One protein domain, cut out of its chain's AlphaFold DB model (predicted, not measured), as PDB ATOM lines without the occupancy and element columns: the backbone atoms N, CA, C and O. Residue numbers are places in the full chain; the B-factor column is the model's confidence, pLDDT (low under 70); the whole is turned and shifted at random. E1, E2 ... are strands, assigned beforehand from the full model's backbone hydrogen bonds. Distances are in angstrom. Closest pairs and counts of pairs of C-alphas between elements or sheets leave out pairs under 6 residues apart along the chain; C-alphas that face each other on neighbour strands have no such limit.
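Overview. This is residues 129 to 285 of the 285 residues of an uncharacterized protein of Bacteroidetes bacterium (UniProt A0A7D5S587). With little regular structure, this rod is a solenoid of stacked turns: short parallel strands E3 to E9 in a row, with hairpins E1-E2 and E9-E10 at its ends. Ten named strands, 39 of 157 printed residues, make one mixed sheet ordered E1 to E10; the class is all strand. It is only just compact, close to loose: radius of gyration of the C-alphas 17.6 A, spans 62 by 28 by 21 A.

Arrangement. E1, residues 138 to 141, E2, 144 to 148, and E3, 156 to 158, form a meander, each antiparallel to the one before; N 139 and O 147 are 2.9 A apart. E4 to E9 begin at Thr 173, 191, 208, 226, 242 and Val 257, each parallel to the one before; N 174 and O 156 are 2.8 A apart. E10, residues 279 to 284, forms a hairpin with E9.

Along the chain. C-alpha 138 is at (170.542, 157.211, 231.572), C-alpha 284 at (141.392, 138.147, 205.458).

Size, cuts and confidence. The printed part has no cut. Links from E3 onward are long, residues 266 to 275 stand free, and residues 262 to 285 are under pLDDT 70.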
ATOM      1  N   ASP A 129     179.355 161.568 228.590       52.50
ATOM      2  CA  ASP A 129     178.122 162.145 228.064       52.50
ATOM      3  C   ASP A 129     176.998 161.746 229.047       52.50
ATOM      4  O   ASP A 129     177.270 161.138 230.092       52.50
ATOM      5  N   ILE A 130     175.725 162.006 228.726       58.06
ATOM      6  CA  ILE A 130     174.662 161.094 229.185       58.06
ATOM      7  C   ILE A 130     174.988 159.737 228.541       58.06
ATOM      8  O   ILE A 130     174.820 159.566 227.338       58.06
ATOM      9  N   ASP A 131     175.581 158.850 229.343       52.47
ATOM     10  CA  ASP A 131     176.659 157.947 228.911       52.47
ATOM     11  C   ASP A 131     176.315 157.059 227.700       52.47
ATOM     12  O   ASP A 131     175.545 156.108 227.819       52.47
ATOM     13  N   VAL A 132     176.929 157.359 226.547       52.16
ATOM     14  CA  VAL A 132     176.757 156.618 225.280       52.16
ATOM     15  C   VAL A 132     177.728 155.424 225.172       52.16
ATOM     16  O   VAL A 132     177.645 154.621 224.242       52.16
ATOM     17  N   MET A 133     178.677 155.293 226.111       48.19
ATOM     18  CA  MET A 133     179.781 154.320 226.062       48.19
ATOM     19  C   MET A 133     179.722 153.277 227.189       48.19
ATOM     20  O   MET A 133     180.224 152.166 227.018       48.19
ATOM     21  N   ASN A 134     179.086 153.586 228.323       50.91
ATOM     22  CA  ASN A 134     178.789 152.633 229.392       50.91
ATOM     23  C   ASN A 134     177.328 152.160 229.301       50.91
ATOM     24  O   ASN A 134     176.419 152.990 229.362       50.91
ATOM     25  N   PRO A 135     177.048 150.845 229.228       55.25
ATOM     26  CA  PRO A 135     175.712 150.332 228.918       55.25
ATOM     27  C   PRO A 135     174.593 150.577 229.951       55.25
ATOM     28  O   PRO A 135     173.488 150.059 229.791       55.25
ATOM     29  N   THR A 136     174.850 151.343 231.012       58.56
ATOM     30  CA  THR A 136     173.902 151.614 232.106       58.56
ATOM     31  C   THR A 136     173.594 153.096 232.336       58.56
ATOM     32  O   THR A 136     172.761 153.410 233.196       58.56
ATOM     33  N   GLY A 137     174.215 153.999 231.565       68.19
ATOM     34  CA  GLY A 137     173.929 155.431 231.601       68.19
ATOM     35  C   GLY A 137     172.505 155.763 231.163       68.19
ATOM     36  O   GLY A 137     171.933 155.126 230.276       68.19
ATOM     37  N   ARG A 138     171.911 156.758 231.825       76.25
ATOM     38  CA  ARG A 138     170.542 157.211 231.572       76.25
ATOM     39  C   ARG A 138     170.322 158.608 232.138       76.25
ATOM     40  O   ARG A 138     170.849 158.940 233.196       76.25
ATOM     41  N   TYR A 139     169.528 159.408 231.441       79.25
ATOM     42  CA  TYR A 139     168.997 160.659 231.966       79.25
ATOM     43  C   TYR A 139     167.796 160.349 232.860       79.25
ATOM     44  O   TYR A 139     166.867 159.667 232.415       79.25
ATOM     45  N   GLU A 140     167.810 160.840 234.099       75.00
ATOM     46  CA  GLU A 140     166.763 160.578 235.089       75.00
ATOM     47  C   GLU A 140     166.060 161.854 235.550       75.00
ATOM     48  O   GLU A 140     166.666 162.919 235.665       75.00
ATOM     49  N   ILE A 141     164.775 161.722 235.880       69.44
ATOM     50  CA  ILE A 141     164.014 162.724 236.630       69.44
ATOM     51  C   ILE A 141     163.487 162.026 237.880       69.44
ATOM     52  O   ILE A 141     162.822 160.998 237.774       69.44
ATOM     53  N   THR A 142     163.784 162.565 239.069       72.25
ATOM     54  CA  THR A 142     163.386 161.970 240.364       72.25
ATOM     55  C   THR A 142     163.723 160.473 240.457       72.25
ATOM     56  O   THR A 142     162.839 159.656 240.696       72.25
ATOM     57  N   ASP A 143     164.980 160.114 240.176       70.56
ATOM     58  CA  ASP A 143     165.523 158.741 240.179       70.56
ATOM     59  C   ASP A 143     164.800 157.737 239.250       70.56
ATOM     60  O   ASP A 143     164.911 156.521 239.411       70.56
ATOM     61  N   ASN A 144     164.044 158.236 238.265       71.75
ATOM     62  CA  ASN A 144     163.384 157.429 237.241       71.75
ATOM     63  C   ASN A 144     164.052 157.641 235.870       71.75
ATOM     64  O   ASN A 144     164.193 158.798 235.463       71.75
ATOM     65  N   PRO A 145     164.392 156.576 235.113       78.38
ATOM     66  CA  PRO A 145     164.895 156.688 233.743       78.38
ATOM     67  C   PRO A 145     163.902 157.417 232.830       78.38
ATOM     68  O   PRO A 145     162.729 157.057 232.789       78.38
ATOM     69  N   VAL A 146     164.369 158.416 232.079       87.62
ATOM     70  CA  VAL A 146     163.551 159.200 231.134       87.62
ATOM     71  C   VAL A 146     164.105 159.169 229.712       87.62
ATOM     72  O   VAL A 146     163.311 159.150 228.775       87.62
ATOM     73  N   LEU A 147     165.427 159.141 229.527       88.38
ATOM     74  CA  LEU A 147     166.062 158.937 228.220       88.38
ATOM     75  C   LEU A 147     167.279 158.026 228.385       88.38
ATOM     76  O   LEU A 147     168.170 158.311 229.185       88.38
ATOM     77  N   TRP A 148     167.299 156.929 227.634       84.81
ATOM     78  CA  TRP A 148     168.343 155.913 227.689       84.81
ATOM     79  C   TRP A 148     168.336 155.026 226.445       84.81
ATOM     80  O   TRP A 148     167.371 155.008 225.686       84.81
ATOM     81  N   HIS A 149     169.420 154.281 226.248       84.38
ATOM     82  CA  HIS A 149     169.579 153.319 225.150       84.38
ATOM     83  C   HIS A 149     170.033 151.930 225.654       84.38
ATOM     84  O   HIS A 149     170.374 151.046 224.874       84.38
ATOM     85  N   LYS A 150     170.062 151.738 226.986       80.62
ATOM     86  CA  LYS A 150     170.334 150.470 227.696       80.62
ATOM     87  C   LYS A 150     171.560 149.686 227.187       80.62
ATOM     88  O   LYS A 150     171.593 148.459 227.221       80.62
ATOM     89  N   GLY A 151     172.572 150.410 226.706       79.31
ATOM     90  CA  GLY A 151     173.816 149.843 226.189       79.31
ATOM     91  C   GLY A 151     173.853 149.484 224.715       79.31
ATOM     92  O   GLY A 151     174.907 149.063 224.245       79.31
ATOM     93  N   ASN A 152     172.778 149.718 223.966       82.56
ATOM     94  CA  ASN A 152     172.797 149.610 222.517       82.56
ATOM     95  C   ASN A 152     172.546 150.968 221.862       82.56
ATOM     96  O   ASN A 152     171.455 151.508 221.963       82.56
ATOM     97  N   ILE A 153     173.543 151.527 221.178       81.75
ATOM     98  CA  ILE A 153     173.426 152.841 220.517       81.75
ATOM     99  C   ILE A 153     172.429 152.866 219.343       81.75
ATOM    100  O   ILE A 153     172.132 153.934 218.818       81.75
ATOM    101  N   ASN A 154     171.928 151.702 218.913       86.88
ATOM    102  CA  ASN A 154     170.887 151.583 217.889       86.88
ATOM    103  C   ASN A 154     169.466 151.601 218.485       86.88
ATOM    104  O   ASN A 154     168.500 151.523 217.727       86.88
ATOM    105  N   ASP A 155     169.335 151.668 219.812       89.88
ATOM    106  CA  ASP A 155     168.054 151.734 220.510       89.88
ATOM    107  C   ASP A 155     167.785 153.141 221.072       89.88
ATOM    108  O   ASP A 155     168.698 153.894 221.409       89.88
ATOM    109  N   LEU A 156     166.506 153.481 221.222       91.94
ATOM    110  CA  LEU A 156     166.024 154.714 221.834       91.94
ATOM    111  C   LEU A 156     164.846 154.399 222.762       91.94
ATOM    112  O   LEU A 156     163.761 154.050 222.296       91.94
ATOM    113  N   PHE A 157     165.043 154.582 224.067       91.81
ATOM    114  CA  PHE A 157     164.010 154.431 225.092       91.81
ATOM    115  C   PHE A 157     163.694 155.800 225.712       91.81
ATOM    116  O   PHE A 157     164.593 156.475 226.224       91.81
ATOM    117  N   VAL A 158     162.424 156.217 225.682       94.69
ATOM    118  CA  VAL A 158     161.971 157.515 226.210       94.69
ATOM    119  C   VAL A 158     160.734 157.360 227.094       94.69
ATOM    120  O   VAL A 158     159.722 156.804 226.673       94.69
ATOM    121  N   GLY A 159     160.779 157.936 228.294       93.81
ATOM    122  CA  GLY A 159     159.684 157.939 229.266       93.81
ATOM    123  C   GLY A 159     159.939 157.047 230.483       93.81
ATOM    124  O   GLY A 159     160.651 156.047 230.409       93.81
ATOM    125  N   VAL A 160     159.329 157.428 231.609       90.94
ATOM    126  CA  VAL A 160     159.432 156.717 232.895       90.94
ATOM    127  C   VAL A 160     159.002 155.262 232.732       90.94
ATOM    128  O   VAL A 160     157.896 154.992 232.279       90.94
ATOM    129  N   GLY A 161     159.883 154.324 233.075       89.44
ATOM    130  CA  GLY A 161     159.614 152.887 232.977       89.44
ATOM    131  C   GLY A 161     159.820 152.263 231.589       89.44
ATOM    132  O   GLY A 161     159.822 151.037 231.488       89.44
ATOM    133  N   ALA A 162     160.049 153.044 230.523       92.88
ATOM    134  CA  ALA A 162     160.218 152.509 229.166       92.88
ATOM    135  C   ALA A 162     161.350 151.461 229.109       92.88
ATOM    136  O   ALA A 162     162.499 151.775 229.415       92.88
ATOM    137  N   ALA A 163     161.022 150.216 228.742       90.94
ATOM    138  CA  ALA A 163     161.914 149.047 228.728       90.94
ATOM    139  C   ALA A 163     162.628 148.718 230.065       90.94
ATOM    140  O   ALA A 163     163.656 148.028 230.072       90.94
ATOM    141  N   GLN A 164     162.116 149.183 231.216       86.81
ATOM    142  CA  GLN A 164     162.876 149.187 232.473       86.81
ATOM    143  C   GLN A 164     163.364 147.802 232.917       86.81
ATOM    144  O   GLN A 164     164.571 147.622 233.100       86.81
ATOM    145  N   ASN A 165     162.475 146.812 233.018       84.94
ATOM    146  CA  ASN A 165     162.845 145.464 233.475       84.94
ATOM    147  C   ASN A 165     163.255 144.519 232.329       84.94
ATOM    148  O   ASN A 165     163.537 143.349 232.570       84.94
ATOM    149  N   SER A 166     163.352 145.038 231.102       83.44
ATOM    150  CA  SER A 166     163.417 144.223 229.887       83.44
ATOM    151  C   SER A 166     164.807 144.163 229.269       83.44
ATOM    152  O   SER A 166     165.431 145.203 229.065       83.44
ATOM    153  N   SER A 167     165.311 142.970 228.940       81.19
ATOM    154  CA  SER A 167     166.483 142.873 228.058       81.19
ATOM    155  C   SER A 167     166.076 143.232 226.627       81.19
ATOM    156  O   SER A 167     164.946 142.970 226.218       81.19
ATOM    157  N   VAL A 168     166.961 143.887 225.882       74.81
ATOM    158  CA  VAL A 168     166.651 144.433 224.555       74.81
ATOM    159  C   VAL A 168     167.778 144.063 223.600       74.81
ATOM    160  O   VAL A 168     168.926 143.946 224.034       74.81
ATOM    161  N   SER A 169     167.447 143.798 222.333       84.62
ATOM    162  CA  SER A 169     168.444 143.485 221.310       84.62
ATOM    163  C   SER A 169     168.889 144.770 220.612       84.62
ATOM    164  O   SER A 169     169.579 145.549 221.258       84.62
ATOM    165  N   ASN A 170     168.559 145.005 219.337       88.19
ATOM    166  CA  ASN A 170     168.967 146.207 218.600       88.19
ATOM    167  C   ASN A 170     167.866 146.790 217.694       88.19
ATOM    168  O   ASN A 170     166.940 146.089 217.290       88.19
ATOM    169  N   ASN A 171     168.042 148.058 217.307       92.19
ATOM    170  CA  ASN A 171     167.201 148.815 216.374       92.19
ATOM    171  C   ASN A 171     165.780 149.115 216.899       92.19
ATOM    172  O   ASN A 171     164.813 149.066 216.139       92.19
ATOM    173  N   ASN A 172     165.632 149.392 218.194       92.75
ATOM    174  CA  ASN A 172     164.335 149.557 218.852       92.75
ATOM    175  C   ASN A 172     164.051 151.015 219.223       92.75
ATOM    176  O   ASN A 172     164.844 151.651 219.906       92.75
ATOM    177  N   THR A 173     162.883 151.534 218.851       95.38
ATOM    178  CA  THR A 173     162.365 152.828 219.321       95.38
ATOM    179  C   THR A 173     161.165 152.586 220.227       95.38
ATOM    180  O   THR A 173     160.127 152.126 219.753       95.38
ATOM    181  N   ILE A 174     161.285 152.898 221.519       94.75
ATOM    182  CA  ILE A 174     160.227 152.694 222.517       94.75
ATOM    183  C   ILE A 174     159.993 153.989 223.296       94.75
ATOM    184  O   ILE A 174     160.894 154.511 223.949       94.75
ATOM    185  N   ILE A 175     158.775 154.524 223.229       96.94
ATOM    186  CA  ILE A 175     158.426 155.847 223.752       96.94
ATOM    187  C   ILE A 175     157.113 155.763 224.533       96.94
ATOM    188  O   ILE A 175     156.049 155.590 223.945       96.94
ATOM    189  N   GLY A 176     157.152 155.952 225.850       96.69
ATOM    190  CA  GLY A 176     155.956 156.033 226.690       96.69
ATOM    191  C   GLY A 176     156.184 155.599 228.133       96.69
ATOM    192  O   GLY A 176     157.103 154.841 228.429       96.69
ATOM    193  N   HIS A 177     155.313 156.060 229.034       95.56
ATOM    194  CA  HIS A 177     155.292 155.584 230.420       95.56
ATOM    195  C   HIS A 177     155.058 154.069 230.446       95.56
ATOM    196  O   HIS A 177     154.064 153.610 229.886       95.56
ATOM    197  N   ASP A 178     155.941 153.304 231.083       94.19
ATOM    198  CA  ASP A 178     155.891 151.836 231.162       94.19
ATOM    199  C   ASP A 178     155.826 151.094 229.806       94.19
ATOM    200  O   ASP A 178     155.481 149.912 229.747       94.19
ATOM    201  N   ALA A 179     156.182 151.738 228.691       94.19
ATOM    202  CA  ALA A 179     156.202 151.064 227.393       94.19
ATOM    203  C   ALA A 179     157.190 149.876 227.424       94.19
ATOM    204  O   ALA A 179     158.363 150.045 227.764       94.19
ATOM    205  N   SER A 180     156.716 148.665 227.113       91.75
ATOM    206  CA  SER A 180     157.496 147.417 227.186       91.75
ATOM    207  C   SER A 180     158.201 147.144 228.533       91.75
ATOM    208  O   SER A 180     159.274 146.537 228.546       91.75
ATOM    209  N   SER A 181     157.664 147.589 229.679       90.31
ATOM    210  CA  SER A 181     158.414 147.570 230.952       90.31
ATOM    211  C   SER A 181     158.470 146.239 231.721       90.31
ATOM    212  O   SER A 181     159.281 146.141 232.647       90.31
ATOM    213  N   GLN A 182     157.676 145.219 231.359       86.00
ATOM    214  CA  GLN A 182     157.618 143.905 232.041       86.00
ATOM    215  C   GLN A 182     158.080 142.715 231.177       86.00
ATOM    216  O   GLN A 182     157.875 141.557 231.545       86.00
ATOM    217  N   GLN A 183     158.698 142.958 230.021       74.00
ATOM    218  CA  GLN A 183     159.161 141.882 229.138       74.00
ATOM    219  C   GLN A 183     160.469 141.272 229.675       74.00
ATOM    220  O   GLN A 183     161.296 141.982 230.223       74.00
ATOM    221  N   LEU A 184     160.725 139.971 229.491       67.75
ATOM    222  CA  LEU A 184     162.052 139.405 229.816       67.75
ATOM    223  C   LEU A 184     163.077 139.676 228.704       67.75
ATOM    224  O   LEU A 184     164.253 139.912 228.984       67.75
ATOM    225  N   ASN A 185     162.629 139.680 227.448       79.75
ATOM    226  CA  ASN A 185     163.396 140.050 226.260       79.75
ATOM    227  C   ASN A 185     162.431 140.662 225.236       79.75
ATOM    228  O   ASN A 185     161.445 140.014 224.883       79.75
ATOM    229  N   ILE A 186     162.696 141.895 224.802       78.12
ATOM    230  CA  ILE A 186     161.841 142.622 223.852       78.12
ATOM    231  C   ILE A 186     161.982 142.039 222.438       78.12
ATOM    232  O   ILE A 186     160.969 141.764 221.800       78.12
ATOM    233  N   GLY A 187     163.219 141.808 221.980       86.00
ATOM    234  CA  GLY A 187     163.538 141.516 220.579       86.00
ATOM    235  C   GLY A 187     164.285 142.659 219.876       86.00
ATOM    236  O   GLY A 187     165.028 143.411 220.519       86.00
ATOM    237  N   PHE A 188     164.127 142.744 218.552       89.69
ATOM    238  CA  PHE A 188     164.778 143.714 217.659       89.69
ATOM    239  C   PHE A 188     163.811 144.310 216.618       89.69
ATOM    240  O   PHE A 188     162.781 143.717 216.286       89.69
ATOM    241  N   ASN A 189     164.193 145.463 216.054       93.00
ATOM    242  CA  ASN A 189     163.450 146.221 215.032       93.00
ATOM    243  C   ASN A 189     162.040 146.699 215.459       93.00
ATOM    244  O   ASN A 189     161.132 146.789 214.630       93.00
ATOM    245  N   HIS A 190     161.809 146.996 216.740       92.25
ATOM    246  CA  HIS A 190     160.490 147.425 217.216       92.25
ATOM    247  C   HIS A 190     160.292 148.949 217.163       92.25
ATOM    248  O   HIS A 190     161.177 149.717 217.531       92.25
ATOM    249  N   THR A 191     159.088 149.395 216.793       95.38
ATOM    250  CA  THR A 191     158.594 150.766 217.014       95.38
ATOM    251  C   THR A 191     157.386 150.714 217.945       95.38
ATOM    252  O   THR A 191     156.323 150.240 217.553       95.38
ATOM    253  N   ILE A 192     157.532 151.177 219.185       94.62
ATOM    254  CA  ILE A 192     156.506 151.096 220.235       94.62
ATOM    255  C   ILE A 192     156.299 152.494 220.823       94.62
ATOM    256  O   ILE A 192     157.200 153.056 221.432       94.62
ATOM    257  N   ILE A 193     155.125 153.096 220.629       97.50
ATOM    258  CA  ILE A 193     154.852 154.489 221.010       97.50
ATOM    259  C   ILE A 193     153.503 154.583 221.726       97.50
ATOM    260  O   ILE A 193     152.446 154.456 221.115       97.50
ATOM    261  N   GLY A 194     153.519 154.859 223.025       97.31
ATOM    262  CA  GLY A 194     152.329 155.024 223.858       97.31
ATOM    263  C   GLY A 194     152.570 154.555 225.288       97.31
ATOM    264  O   GLY A 194     153.368 153.654 225.528       97.31
ATOM    265  N   ALA A 195     151.870 155.152 226.255       96.75
ATOM    266  CA  ALA A 195     151.916 154.649 227.625       96.75
ATOM    267  C   ALA A 195     151.358 153.214 227.685       96.75
ATOM    268  O   ALA A 195     150.340 152.907 227.056       96.75
ATOM    269  N   GLU A 196     152.062 152.342 228.402       95.12
ATOM    270  CA  GLU A 196     151.799 150.905 228.529       95.12
ATOM    271  C   GLU A 196     151.730 150.144 227.178       95.12
ATOM    272  O   GLU A 196     151.260 149.008 227.126       95.12
ATOM    273  N   ALA A 197     152.187 150.718 226.058       94.25
ATOM    274  CA  ALA A 197     152.274 149.984 224.792       94.25
ATOM    275  C   ALA A 197     153.324 148.862 224.914       94.25
ATOM    276  O   ALA A 197     154.402 149.089 225.462       94.25
ATOM    277  N   GLY A 198     153.018 147.644 224.459       90.81
ATOM    278  CA  GLY A 198     153.930 146.496 224.598       90.81
ATOM    279  C   GLY A 198     154.163 145.981 226.030       90.81
ATOM    280  O   GLY A 198     155.005 145.100 226.199       90.81
ATOM    281  N   TYR A 199     153.475 146.523 227.054       90.88
ATOM    282  CA  TYR A 199     153.791 146.359 228.489       90.88
ATOM    283  C   TYR A 199     154.188 144.929 228.897       90.88
ATOM    284  O   TYR A 199     155.230 144.743 229.528       90.88
ATOM    285  N   ASN A 200     153.387 143.933 228.502       83.81
ATOM    286  CA  ASN A 200     153.515 142.521 228.870       83.81
ATOM    287  C   ASN A 200     153.322 141.573 227.659       83.81
ATOM    288  O   ASN A 200     152.587 140.583 227.727       83.81
ATOM    289  N   HIS A 201     153.956 141.882 226.524       72.19
ATOM    290  CA  HIS A 201     154.092 140.947 225.393       72.19
ATOM    291  C   HIS A 201     155.343 140.065 225.532       72.19
ATOM    292  O   HIS A 201     156.306 140.442 226.202       72.19
ATOM    293  N   ALA A 202     155.362 138.898 224.884       61.09
ATOM    294  CA  ALA A 202     156.563 138.065 224.796       61.09
ATOM    295  C   ALA A 202     157.289 138.205 223.440       61.09
ATOM    296  O   ALA A 202     156.902 138.988 222.571       61.09
ATOM    297  N   PHE A 203     158.412 137.488 223.348       71.31
ATOM    298  CA  PHE A 203     159.449 137.525 222.313       71.31
ATOM    299  C   PHE A 203     158.943 137.691 220.869       71.31
ATOM    300  O   PHE A 203     157.970 137.048 220.476       71.31
ATOM    301  N   GLY A 204     159.693 138.446 220.058       78.94
ATOM    302  CA  GLY A 204     159.533 138.485 218.603       78.94
ATOM    303  C   GLY A 204     160.423 139.522 217.920       78.94
ATOM    304  O   GLY A 204     161.498 139.846 218.424       78.94
ATOM    305  N   HIS A 205     159.983 140.009 216.759       87.62
ATOM    306  CA  HIS A 205     160.660 141.040 215.963       87.62
ATOM    307  C   HIS A 205     159.664 141.809 215.074       87.62
ATOM    308  O   HIS A 205     158.547 141.342 214.822       87.62
ATOM    309  N   ASP A 206     160.085 142.986 214.599       90.94
ATOM    310  CA  ASP A 206     159.386 143.814 213.600       90.94
ATOM    311  C   ASP A 206     157.941 144.213 213.995       90.94
ATOM    312  O   ASP A 206     157.001 144.105 213.206       90.94
ATOM    313  N   TYR A 207     157.740 144.682 215.234       89.19
ATOM    314  CA  TYR A 207     156.446 145.243 215.667       89.19
ATOM    315  C   TYR A 207     156.354 146.745 215.398       89.19
ATOM    316  O   TYR A 207     157.307 147.480 215.657       89.19
ATOM    317  N   THR A 208     155.166 147.220 215.025       94.31
ATOM    318  CA  THR A 208     154.799 148.643 215.092       94.31
ATOM    319  C   THR A 208     153.553 148.807 215.958       94.31
ATOM    320  O   THR A 208     152.455 148.520 215.496       94.31
ATOM    321  N   PHE A 209     153.696 149.261 217.205       94.62
ATOM    322  CA  PHE A 209     152.586 149.517 218.133       94.62
ATOM    323  C   PHE A 209     152.507 151.007 218.460       94.62
ATOM    324  O   PHE A 209     153.460 151.575 218.983       94.62
ATOM    325  N   VAL A 210     151.376 151.656 218.181       97.44
ATOM    326  CA  VAL A 210     151.212 153.103 218.381       97.44
ATOM    327  C   VAL A 210     149.862 153.411 219.033       97.44
ATOM    328  O   VAL A 210     148.825 153.421 218.375       97.44
ATOM    329  N   GLY A 211     149.876 153.710 220.332       97.06
ATOM    330  CA  GLY A 211     148.716 154.109 221.129       97.06
ATOM    331  C   GLY A 211     148.764 153.600 222.571       97.06
ATOM    332  O   GLY A 211     149.518 152.686 222.898       97.06
ATOM    333  N   TYR A 212     147.946 154.189 223.452       97.25
ATOM    334  CA  TYR A 212     147.807 153.723 224.840       97.25
ATOM    335  C   TYR A 212     147.373 152.253 224.868       97.25
ATOM    336  O   TYR A 212     146.355 151.923 224.260       97.25
ATOM    337  N   ARG A 213     148.134 151.381 225.542       94.69
ATOM    338  CA  ARG A 213     147.884 149.923 225.577       94.69
ATOM    339  C   ARG A 213     147.778 149.235 224.208       94.69
ATOM    340  O   ARG A 213     147.132 148.197 224.078       94.69
ATOM    341  N   SER A 214     148.410 149.785 223.170       94.12
ATOM    342  CA  SER A 214     148.553 149.056 221.909       94.12
ATOM    343  C   SER A 214     149.475 147.850 222.128       94.12
ATOM    344  O   SER A 214     150.612 148.030 222.568       94.12
ATOM    345  N   GLY A 215     148.996 146.631 221.853       90.69
ATOM    346  CA  GLY A 215     149.741 145.390 222.126       90.69
ATOM    347  C   GLY A 215     150.119 145.208 223.604       90.69
ATOM    348  O   GLY A 215     151.286 144.992 223.910       90.69
ATOM    349  N   TRP A 216     149.181 145.412 224.536       90.25
ATOM    350  CA  TRP A 216     149.479 145.460 225.975       90.25
ATOM    351  C   TRP A 216     149.855 144.109 226.601       90.25
ATOM    352  O   TRP A 216     150.781 144.085 227.413       90.25
ATOM    353  N   GLY A 217     149.164 143.002 226.292       75.44
ATOM    354  CA  GLY A 217     149.357 141.772 227.066       75.44
ATOM    355  C   GLY A 217     148.804 140.454 226.516       75.44
ATOM    356  O   GLY A 217     147.640 140.128 226.737       75.44
ATOM    357  N   HIS A 218     149.712 139.592 226.048       63.88
ATOM    358  CA  HIS A 218     149.762 138.179 226.447       63.88
ATOM    359  C   HIS A 218     151.195 137.617 226.262       63.88
ATOM    360  O   HIS A 218     151.892 138.035 225.336       63.88
ATOM    361  N   PRO A 219     151.659 136.635 227.068       60.84
ATOM    362  CA  PRO A 219     152.978 136.003 226.907       60.84
ATOM    363  C   PRO A 219     153.076 135.017 225.714       60.84
ATOM    364  O   PRO A 219     153.702 133.962 225.818       60.84
ATOM    365  N   GLY A 220     152.434 135.333 224.584       63.44
ATOM    366  CA  GLY A 220     152.547 134.597 223.321       63.44
ATOM    367  C   GLY A 220     153.705 135.109 222.459       63.44
ATOM    368  O   GLY A 220     154.090 136.271 222.567       63.44
ATOM    369  N   ILE A 221     154.262 134.243 221.607       66.62
ATOM    370  CA  ILE A 221     155.257 134.662 220.610       66.62
ATOM    371  C   ILE A 221     154.507 135.348 219.468       66.62
ATOM    372  O   ILE A 221     153.597 134.755 218.893       66.62
ATOM    373  N   LEU A 222     154.893 136.576 219.148       70.38
ATOM    374  CA  LEU A 222     154.282 137.379 218.094       70.38
ATOM    375  C   LEU A 222     155.367 137.736 217.072       70.38
ATOM    376  O   LEU A 222     156.549 137.798 217.400       70.38
ATOM    377  N   TYR A 223     154.990 138.019 215.831       80.19
ATOM    378  CA  TYR A 223     155.910 138.561 214.824       80.19
ATOM    379  C   TYR A 223     155.143 139.554 213.948       80.19
ATOM    380  O   TYR A 223     153.925 139.416 213.799       80.19
ATOM    381  N   THR A 224     155.848 140.537 213.375       84.81
ATOM    382  CA  THR A 224     155.391 141.285 212.180       84.81
ATOM    383  C   THR A 224     153.993 141.932 212.280       84.81
ATOM    384  O   THR A 224     153.283 142.081 211.285       84.81
ATOM    385  N   ASN A 225     153.598 142.353 213.486       90.06
ATOM    386  CA  ASN A 225     152.300 142.970 213.778       90.06
ATOM    387  C   ASN A 225     152.346 144.508 213.713       90.06
ATOM    388  O   ASN A 225     153.254 145.135 214.265       90.06
ATOM    389  N   THR A 226     151.318 145.125 213.120       93.31
ATOM    390  CA  THR A 226     151.143 146.590 213.055       93.31
ATOM    391  C   THR A 226     149.830 147.019 213.709       93.31
ATOM    392  O   THR A 226     148.758 146.832 213.138       93.31
ATOM    393  N   PHE A 227     149.897 147.632 214.890       93.69
ATOM    394  CA  PHE A 227     148.744 148.121 215.652       93.69
ATOM    395  C   PHE A 227     148.823 149.647 215.828       93.69
ATOM    396  O   PHE A 227     149.811 150.172 216.338       93.69
ATOM    397  N   LEU A 228     147.777 150.366 215.417       95.88
ATOM    398  CA  LEU A 228     147.680 151.827 215.492       95.88
ATOM    399  C   LEU A 228     146.338 152.236 216.108       95.88
ATOM    400  O   LEU A 228     145.313 152.282 215.426       95.88
ATOM    401  N   GLY A 229     146.343 152.581 217.389       95.06
ATOM    402  CA  GLY A 229     145.167 152.970 218.155       95.06
ATOM    403  C   GLY A 229     145.359 152.749 219.655       95.06
ATOM    404  O   GLY A 229     146.182 151.953 220.094       95.06
ATOM    405  N   ALA A 230     144.574 153.441 220.482       94.94
ATOM    406  CA  ALA A 230     144.478 153.033 221.883       94.94
ATOM    407  C   ALA A 230     143.730 151.691 221.970       94.94
ATOM    408  O   ALA A 230     142.698 151.528 221.311       94.94
ATOM    409  N   TYR A 231     144.244 150.754 222.769       93.88
ATOM    410  CA  TYR A 231     143.744 149.382 222.937       93.88
ATOM    411  C   TYR A 231     143.743 148.512 221.657       93.88
ATOM    412  O   TYR A 231     143.065 147.483 221.614       93.88
ATOM    413  N   SER A 232     144.460 148.894 220.590       92.50
ATOM    414  CA  SER A 232     144.573 148.036 219.399       92.50
ATOM    415  C   SER A 232     145.471 146.827 219.671       92.50
ATOM    416  O   SER A 232     146.596 146.988 220.147       92.50
ATOM    417  N   GLY A 233     144.974 145.622 219.384       90.19
ATOM    418  CA  GLY A 233     145.673 144.363 219.659       90.19
ATOM    419  C   GLY A 233     145.993 144.126 221.139       90.19
ATOM    420  O   GLY A 233     146.977 143.457 221.430       90.19
ATOM    421  N   GLU A 234     145.223 144.704 222.075       90.12
ATOM    422  CA  GLU A 234     145.517 144.670 223.524       90.12
ATOM    423  C   GLU A 234     145.735 143.246 224.071       90.12
ATOM    424  O   GLU A 234     146.587 143.062 224.940       90.12
ATOM    425  N   MET A 235     145.004 142.258 223.538       86.56
ATOM    426  CA  MET A 235     145.101 140.830 223.878       86.56
ATOM    427  C   MET A 235     145.398 139.956 222.644       86.56
ATOM    428  O   MET A 235     144.877 138.844 222.534       86.56
ATOM    429  N   GLU A 236     146.173 140.459 221.677       84.81
ATOM    430  CA  GLU A 236     146.543 139.666 220.499       84.81
ATOM    431  C   GLU A 236     147.566 138.569 220.843       84.81
ATOM    432  O   GLU A 236     148.512 138.792 221.598       84.81
ATOM    433  N   THR A 237     147.394 137.384 220.251       83.25
ATOM    434  CA  THR A 237     148.309 136.238 220.377       83.25
ATOM    435  C   THR A 237     148.854 135.734 219.038       83.25
ATOM    436  O   THR A 237     149.748 134.893 219.049       83.25
ATOM    437  N   GLY A 238     148.312 136.205 217.912       80.38
ATOM    438  CA  GLY A 238     148.716 135.847 216.554       80.38
ATOM    439  C   GLY A 238     149.613 136.877 215.859       80.38
ATOM    440  O   GLY A 238     149.783 138.013 216.308       80.38
ATOM    441  N   ALA A 239     150.205 136.465 214.744       85.50
ATOM    442  CA  ALA A 239     151.208 137.204 213.981       85.50
ATOM    443  C   ALA A 239     150.705 137.696 212.611       85.50
ATOM    444  O   ALA A 239     149.661 137.271 212.114       85.50
ATOM    445  N   GLU A 240     151.493 138.570 211.972       87.75
ATOM    446  CA  GLU A 240     151.215 139.134 210.637       87.75
ATOM    447  C   GLU A 240     149.881 139.921 210.553       87.75
ATOM    448  O   GLU A 240     149.291 140.070 209.480       87.75
ATOM    449  N   ASN A 241     149.402 140.453 211.682       88.19
ATOM    450  CA  ASN A 241     148.156 141.209 211.796       88.19
ATOM    451  C   ASN A 241     148.351 142.719 211.595       88.19
ATOM    452  O   ASN A 241     149.367 143.304 211.977       88.19
ATOM    453  N   THR A 242     147.327 143.388 211.056       91.50
ATOM    454  CA  THR A 242     147.280 144.856 210.930       91.50
ATOM    455  C   THR A 242     145.982 145.410 211.507       91.50
ATOM    456  O   THR A 242     144.913 145.238 210.921       91.50
ATOM    457  N   TYR A 243     146.063 146.113 212.639       91.06
ATOM    458  CA  TYR A 243     144.908 146.670 213.348       91.06
ATOM    459  C   TYR A 243     144.967 148.192 213.420       91.06
ATOM    460  O   TYR A 243     145.863 148.762 214.038       91.06
ATOM    461  N   LEU A 244     143.984 148.862 212.816       92.38
ATOM    462  CA  LEU A 244     143.924 150.321 212.730       92.38
ATOM    463  C   LEU A 244     142.642 150.851 213.390       92.38
ATOM    464  O   LEU A 244     141.529 150.553 212.955       92.38
ATOM    465  N   GLY A 245     142.800 151.679 214.421       89.56
ATOM    466  CA  GLY A 245     141.734 152.352 215.160       89.56
ATOM    467  C   GLY A 245     141.614 151.921 216.627       89.56
ATOM    468  O   GLY A 245     142.133 150.897 217.058       89.56
ATOM    469  N   TRP A 246     140.887 152.726 217.411       90.88
ATOM    470  CA  TRP A 246     140.597 152.451 218.826       90.88
ATOM    471  C   TRP A 246     139.960 151.065 219.020       90.88
ATOM    472  O   TRP A 246     138.963 150.765 218.360       90.88
ATOM    473  N   SER A 247     140.519 150.253 219.921       90.25
ATOM    474  CA  SER A 247     140.117 148.864 220.203       90.25
ATOM    475  C   SER A 247     140.142 147.903 218.999       90.25
ATOM    476  O   SER A 247     139.497 146.853 219.035       90.25
ATOM    477  N   ALA A 248     140.849 148.226 217.908       89.06
ATOM    478  CA  ALA A 248     140.944 147.331 216.753       89.06
ATOM    479  C   ALA A 248     141.676 146.031 217.117       89.06
ATOM    480  O   ALA A 248     142.802 146.072 217.601       89.06
ATOM    481  N   GLY A 249     141.011 144.886 216.938       85.69
ATOM    482  CA  GLY A 249     141.555 143.582 217.331       85.69
ATOM    483  C   GLY A 249     141.825 143.427 218.835       85.69
ATOM    484  O   GLY A 249     142.644 142.603 219.215       85.69
ATOM    485  N   GLN A 250     141.157 144.204 219.703       84.06
ATOM    486  CA  GLN A 250     141.391 144.190 221.159       84.06
ATOM    487  C   GLN A 250     141.323 142.777 221.777       84.06
ATOM    488  O   GLN A 250     142.049 142.496 222.723       84.06
ATOM    489  N   ILE A 251     140.465 141.902 221.231       75.88
ATOM    490  CA  ILE A 251     140.312 140.491 221.616       75.88
ATOM    491  C   ILE A 251     140.078 139.657 220.338       75.88
ATOM    492  O   ILE A 251     138.948 139.248 220.059       75.88
ATOM    493  N   HIS A 252     141.106 139.464 219.502       72.25
ATOM    494  CA  HIS A 252     140.961 138.729 218.234       72.25
ATOM    495  C   HIS A 252     142.110 137.743 217.932       72.25
ATOM    496  O   HIS A 252     142.800 137.927 216.941       72.25
ATOM    497  N   PRO A 253     142.287 136.671 218.731       65.88
ATOM    498  CA  PRO A 253     143.402 135.731 218.590       65.88
ATOM    499  C   PRO A 253     143.362 134.966 217.254       65.88
ATOM    500  O   PRO A 253     142.717 133.918 217.141       65.88
ATOM    501  N   ALA A 254     144.042 135.499 216.242       72.62
ATOM    502  CA  ALA A 254     144.130 134.961 214.887       72.62
ATOM    503  C   ALA A 254     145.389 135.493 214.182       72.62
ATOM    504  O   ALA A 254     145.895 136.550 214.541       72.62
ATOM    505  N   ASP A 255     145.884 134.776 213.172       75.19
ATOM    506  CA  ASP A 255     147.013 135.215 212.338       75.19
ATOM    507  C   ASP A 255     146.515 135.832 211.020       75.19
ATOM    508  O   ASP A 255     145.478 135.414 210.493       75.19
ATOM    509  N   LYS A 256     147.307 136.735 210.422       76.44
ATOM    510  CA  LYS A 256     147.103 137.287 209.061       76.44
ATOM    511  C   LYS A 256     145.786 138.051 208.860       76.44
ATOM    512  O   LYS A 256     145.217 138.066 207.765       76.44
ATOM    513  N   VAL A 257     145.294 138.711 209.904       80.25
ATOM    514  CA  VAL A 257     144.045 139.476 209.888       80.25
ATOM    515  C   VAL A 257     144.316 140.975 209.756       80.25
ATOM    516  O   VAL A 257     145.081 141.568 210.517       80.25
ATOM    517  N   CYS A 258     143.620 141.629 208.823       82.81
ATOM    518  CA  CYS A 258     143.528 143.084 208.776       82.81
ATOM    519  C   CYS A 258     142.171 143.544 209.334       82.81
ATOM    520  O   CYS A 258     141.119 143.163 208.812       82.81
ATOM    521  N   ILE A 259     142.187 144.365 210.391       81.38
ATOM    522  CA  ILE A 259     140.988 144.957 211.009       81.38
ATOM    523  C   ILE A 259     141.131 146.476 211.027       81.38
ATOM    524  O   ILE A 259     141.989 147.028 211.716       81.38
ATOM    525  N   ILE A 260     140.232 147.168 210.330       82.31
ATOM    526  CA  ILE A 260     140.179 148.634 210.325       82.31
ATOM    527  C   ILE A 260     138.857 149.092 210.945       82.31
ATOM    528  O   ILE A 260     137.774 148.718 210.484       82.31
ATOM    529  N   ARG A 261     138.934 149.935 211.983       72.00
ATOM    530  CA  ARG A 261     137.768 150.614 212.556       72.00
ATOM    531  C   ARG A 261     137.487 151.899 211.793       72.00
ATOM    532  O   ARG A 261     138.205 152.885 211.939       72.00
ATOM    533  N   LEU A 262     136.396 151.915 211.038       68.94
ATOM    534  CA  LEU A 262     135.939 153.109 210.335       68.94
ATOM    535  C   LEU A 262     134.784 153.769 211.094       68.94
ATOM    536  O   LEU A 262     133.781 153.129 211.414       68.94
ATOM    537  N   TRP A 263     134.907 155.073 211.345       54.25
ATOM    538  CA  TRP A 263     133.764 155.926 211.665       54.25
ATOM    539  C   TRP A 263     133.181 156.453 210.357       54.25
ATOM    540  O   TRP A 263     133.754 157.342 209.729       54.25
ATOM    541  N   VAL A 264     132.041 155.902 209.941       56.47
ATOM    542  CA  VAL A 264     131.296 156.422 208.790       56.47
ATOM    543  C   VAL A 264     130.426 157.585 209.260       56.47
ATOM    544  O   VAL A 264     129.338 157.383 209.791       56.47
ATOM    545  N   ILE A 265     130.912 158.805 209.048       54.88
ATOM    546  CA  ILE A 265     130.062 159.996 208.941       54.88
ATOM    547  C   ILE A 265     129.691 160.124 207.458       54.88
ATOM    548  O   ILE A 265     130.550 159.970 206.593       54.88
ATOM    549  N   GLU A 266     128.402 160.306 207.175       53.53
ATOM    550  CA  GLU A 266     127.775 160.068 205.868       53.53
ATOM    551  C   GLU A 266     128.535 160.617 204.644       53.53
ATOM    552  O   GLU A 266     128.573 161.822 204.399       53.53
ATOM    553  N   VAL A 267     128.986 159.709 203.770       40.16
ATOM    554  CA  VAL A 267     129.043 159.953 202.320       40.16
ATOM    555  C   VAL A 267     128.407 158.752 201.619       40.16
ATOM    556  O   VAL A 267     128.653 157.599 201.967       40.16
ATOM    557  N   ALA A 268     127.498 159.027 200.686       40.56
ATOM    558  CA  ALA A 268     126.503 158.059 200.244       40.56
ATOM    559  C   ALA A 268     127.018 156.990 199.253       40.56
ATOM    560  O   ALA A 268     127.886 157.248 198.427       40.56
ATOM    561  N   ARG A 269     126.309 155.847 199.241       43.88
ATOM    562  CA  ARG A 269     126.292 154.796 198.194       43.88
ATOM    563  C   ARG A 269     127.503 153.851 198.095       43.88
ATOM    564  O   ARG A 269     128.112 153.721 197.039       43.88
ATOM    565  N   ILE A 270     127.672 153.012 199.117       42.19
ATOM    566  CA  ILE A 270     127.995 151.587 198.911       42.19
ATOM    567  C   ILE A 270     126.836 150.761 199.497       42.19
ATOM    568  O   ILE A 270     126.263 151.143 200.515       42.19
ATOM    569  N   LEU A 271     126.417 149.687 198.812       38.91
ATOM    570  CA  LEU A 271     125.221 148.904 199.159       38.91
ATOM    571  C   LEU A 271     125.427 148.038 200.418       38.91
ATOM    572  O   LEU A 271     125.654 146.837 200.303       38.91
ATOM    573  N   ILE A 272     125.262 148.611 201.612       41.47
ATOM    574  CA  ILE A 272     124.902 147.861 202.830       41.47
ATOM    575  C   ILE A 272     123.876 148.697 203.621       41.47
ATOM    576  O   ILE A 272     124.144 149.869 203.899       41.47
ATOM    577  N   PRO A 273     122.688 148.164 203.963       43.22
ATOM    578  CA  PRO A 273     121.667 148.934 204.664       43.22
ATOM    579  C   PRO A 273     121.995 149.108 206.155       43.22
ATOM    580  O   PRO A 273     121.999 148.149 206.918       43.22
ATOM    581  N   VAL A 274     122.203 150.368 206.543       51.31
ATOM    582  CA  VAL A 274     121.921 150.973 207.860       51.31
ATOM    583  C   VAL A 274     122.175 150.097 209.100       51.31
ATOM    584  O   VAL A 274     121.261 149.479 209.639       51.31
ATOM    585  N   VAL A 275     123.369 150.239 209.681       38.72
ATOM    586  CA  VAL A 275     123.520 150.247 211.146       38.72
ATOM    587  C   VAL A 275     124.413 151.432 211.526       38.72
ATOM    588  O   VAL A 275     125.563 151.506 211.108       38.72
ATOM    589  N   GLN A 276     123.883 152.373 212.311       43.72
ATOM    590  CA  GLN A 276     124.596 153.563 212.811       43.72
ATOM    591  C   GLN A 276     125.482 153.218 214.028       43.72
ATOM    592  O   GLN A 276     125.418 153.851 215.079       43.72
ATOM    593  N   THR A 277     126.295 152.169 213.903       45.97
ATOM    594  CA  THR A 277     127.275 151.748 214.912       45.97
ATOM    595  C   THR A 277     128.618 151.490 214.237       45.97
ATOM    596  O   THR A 277     128.621 150.994 213.111       45.97
ATOM    597  N   PRO A 278     129.759 151.752 214.902       53.56
ATOM    598  CA  PRO A 278     131.069 151.414 214.354       53.56
ATOM    599  C   PRO A 278     131.141 149.912 214.052       53.56
ATOM    600  O   PRO A 278     131.001 149.089 214.956       53.56
ATOM    601  N   PHE A 279     131.344 149.571 212.781       53.31
ATOM    602  CA  PHE A 279     131.447 148.198 212.292       53.31
ATOM    603  C   PHE A 279     132.900 147.871 211.930       53.31
ATOM    604  O   PHE A 279     133.665 148.747 211.519       53.31
ATOM    605  N   TRP A 280     133.277 146.605 212.090       55.91
ATOM    606  CA  TRP A 280     134.619 146.112 211.804       55.91
ATOM    607  C   TRP A 280     134.712 145.640 210.357       55.91
ATOM    608  O   TRP A 280     134.051 144.675 209.979       55.91
ATOM    609  N   VAL A 281     135.560 146.281 209.550       60.72
ATOM    610  CA  VAL A 281     135.940 145.708 208.255       60.72
ATOM    611  C   VAL A 281     137.079 144.729 208.514       60.72
ATOM    612  O   VAL A 281     138.202 145.150 208.789       60.72
ATOM    613  N   ILE A 282     136.759 143.435 208.471       59.25
ATOM    614  CA  ILE A 282     137.735 142.343 208.523       59.25
ATOM    615  C   ILE A 282     138.098 141.988 207.082       59.25
ATOM    616  O   ILE A 282     137.230 141.589 206.305       59.25
ATOM    617  N   ILE A 283     139.374 142.131 206.733       60.34
ATOM    618  CA  ILE A 283     139.933 141.673 205.460       60.34
ATOM    619  C   ILE A 283     140.904 140.540 205.793       60.34
ATOM    620  O   ILE A 283     141.959 140.776 206.378       60.34
ATOM    621  N   ALA A 284     140.516 139.314 205.445       42.09
ATOM    622  CA  ALA A 284     141.392 138.147 205.458       42.09
ATOM    623  C   ALA A 284     141.960 137.932 204.045       42.09
ATOM    624  O   ALA A 284     141.244 138.158 203.063       42.09
ATOM    625  N   ALA A 285     143.227 137.521 203.965       39.94
ATOM    626  CA  ALA A 285     143.955 137.236 202.725       39.94
ATOM    627  C   ALA A 285     144.211 135.729 202.555       39.94
ATOM    628  O   ALA A 285     144.463 135.062 203.583       39.94
TER     629      ALA A 285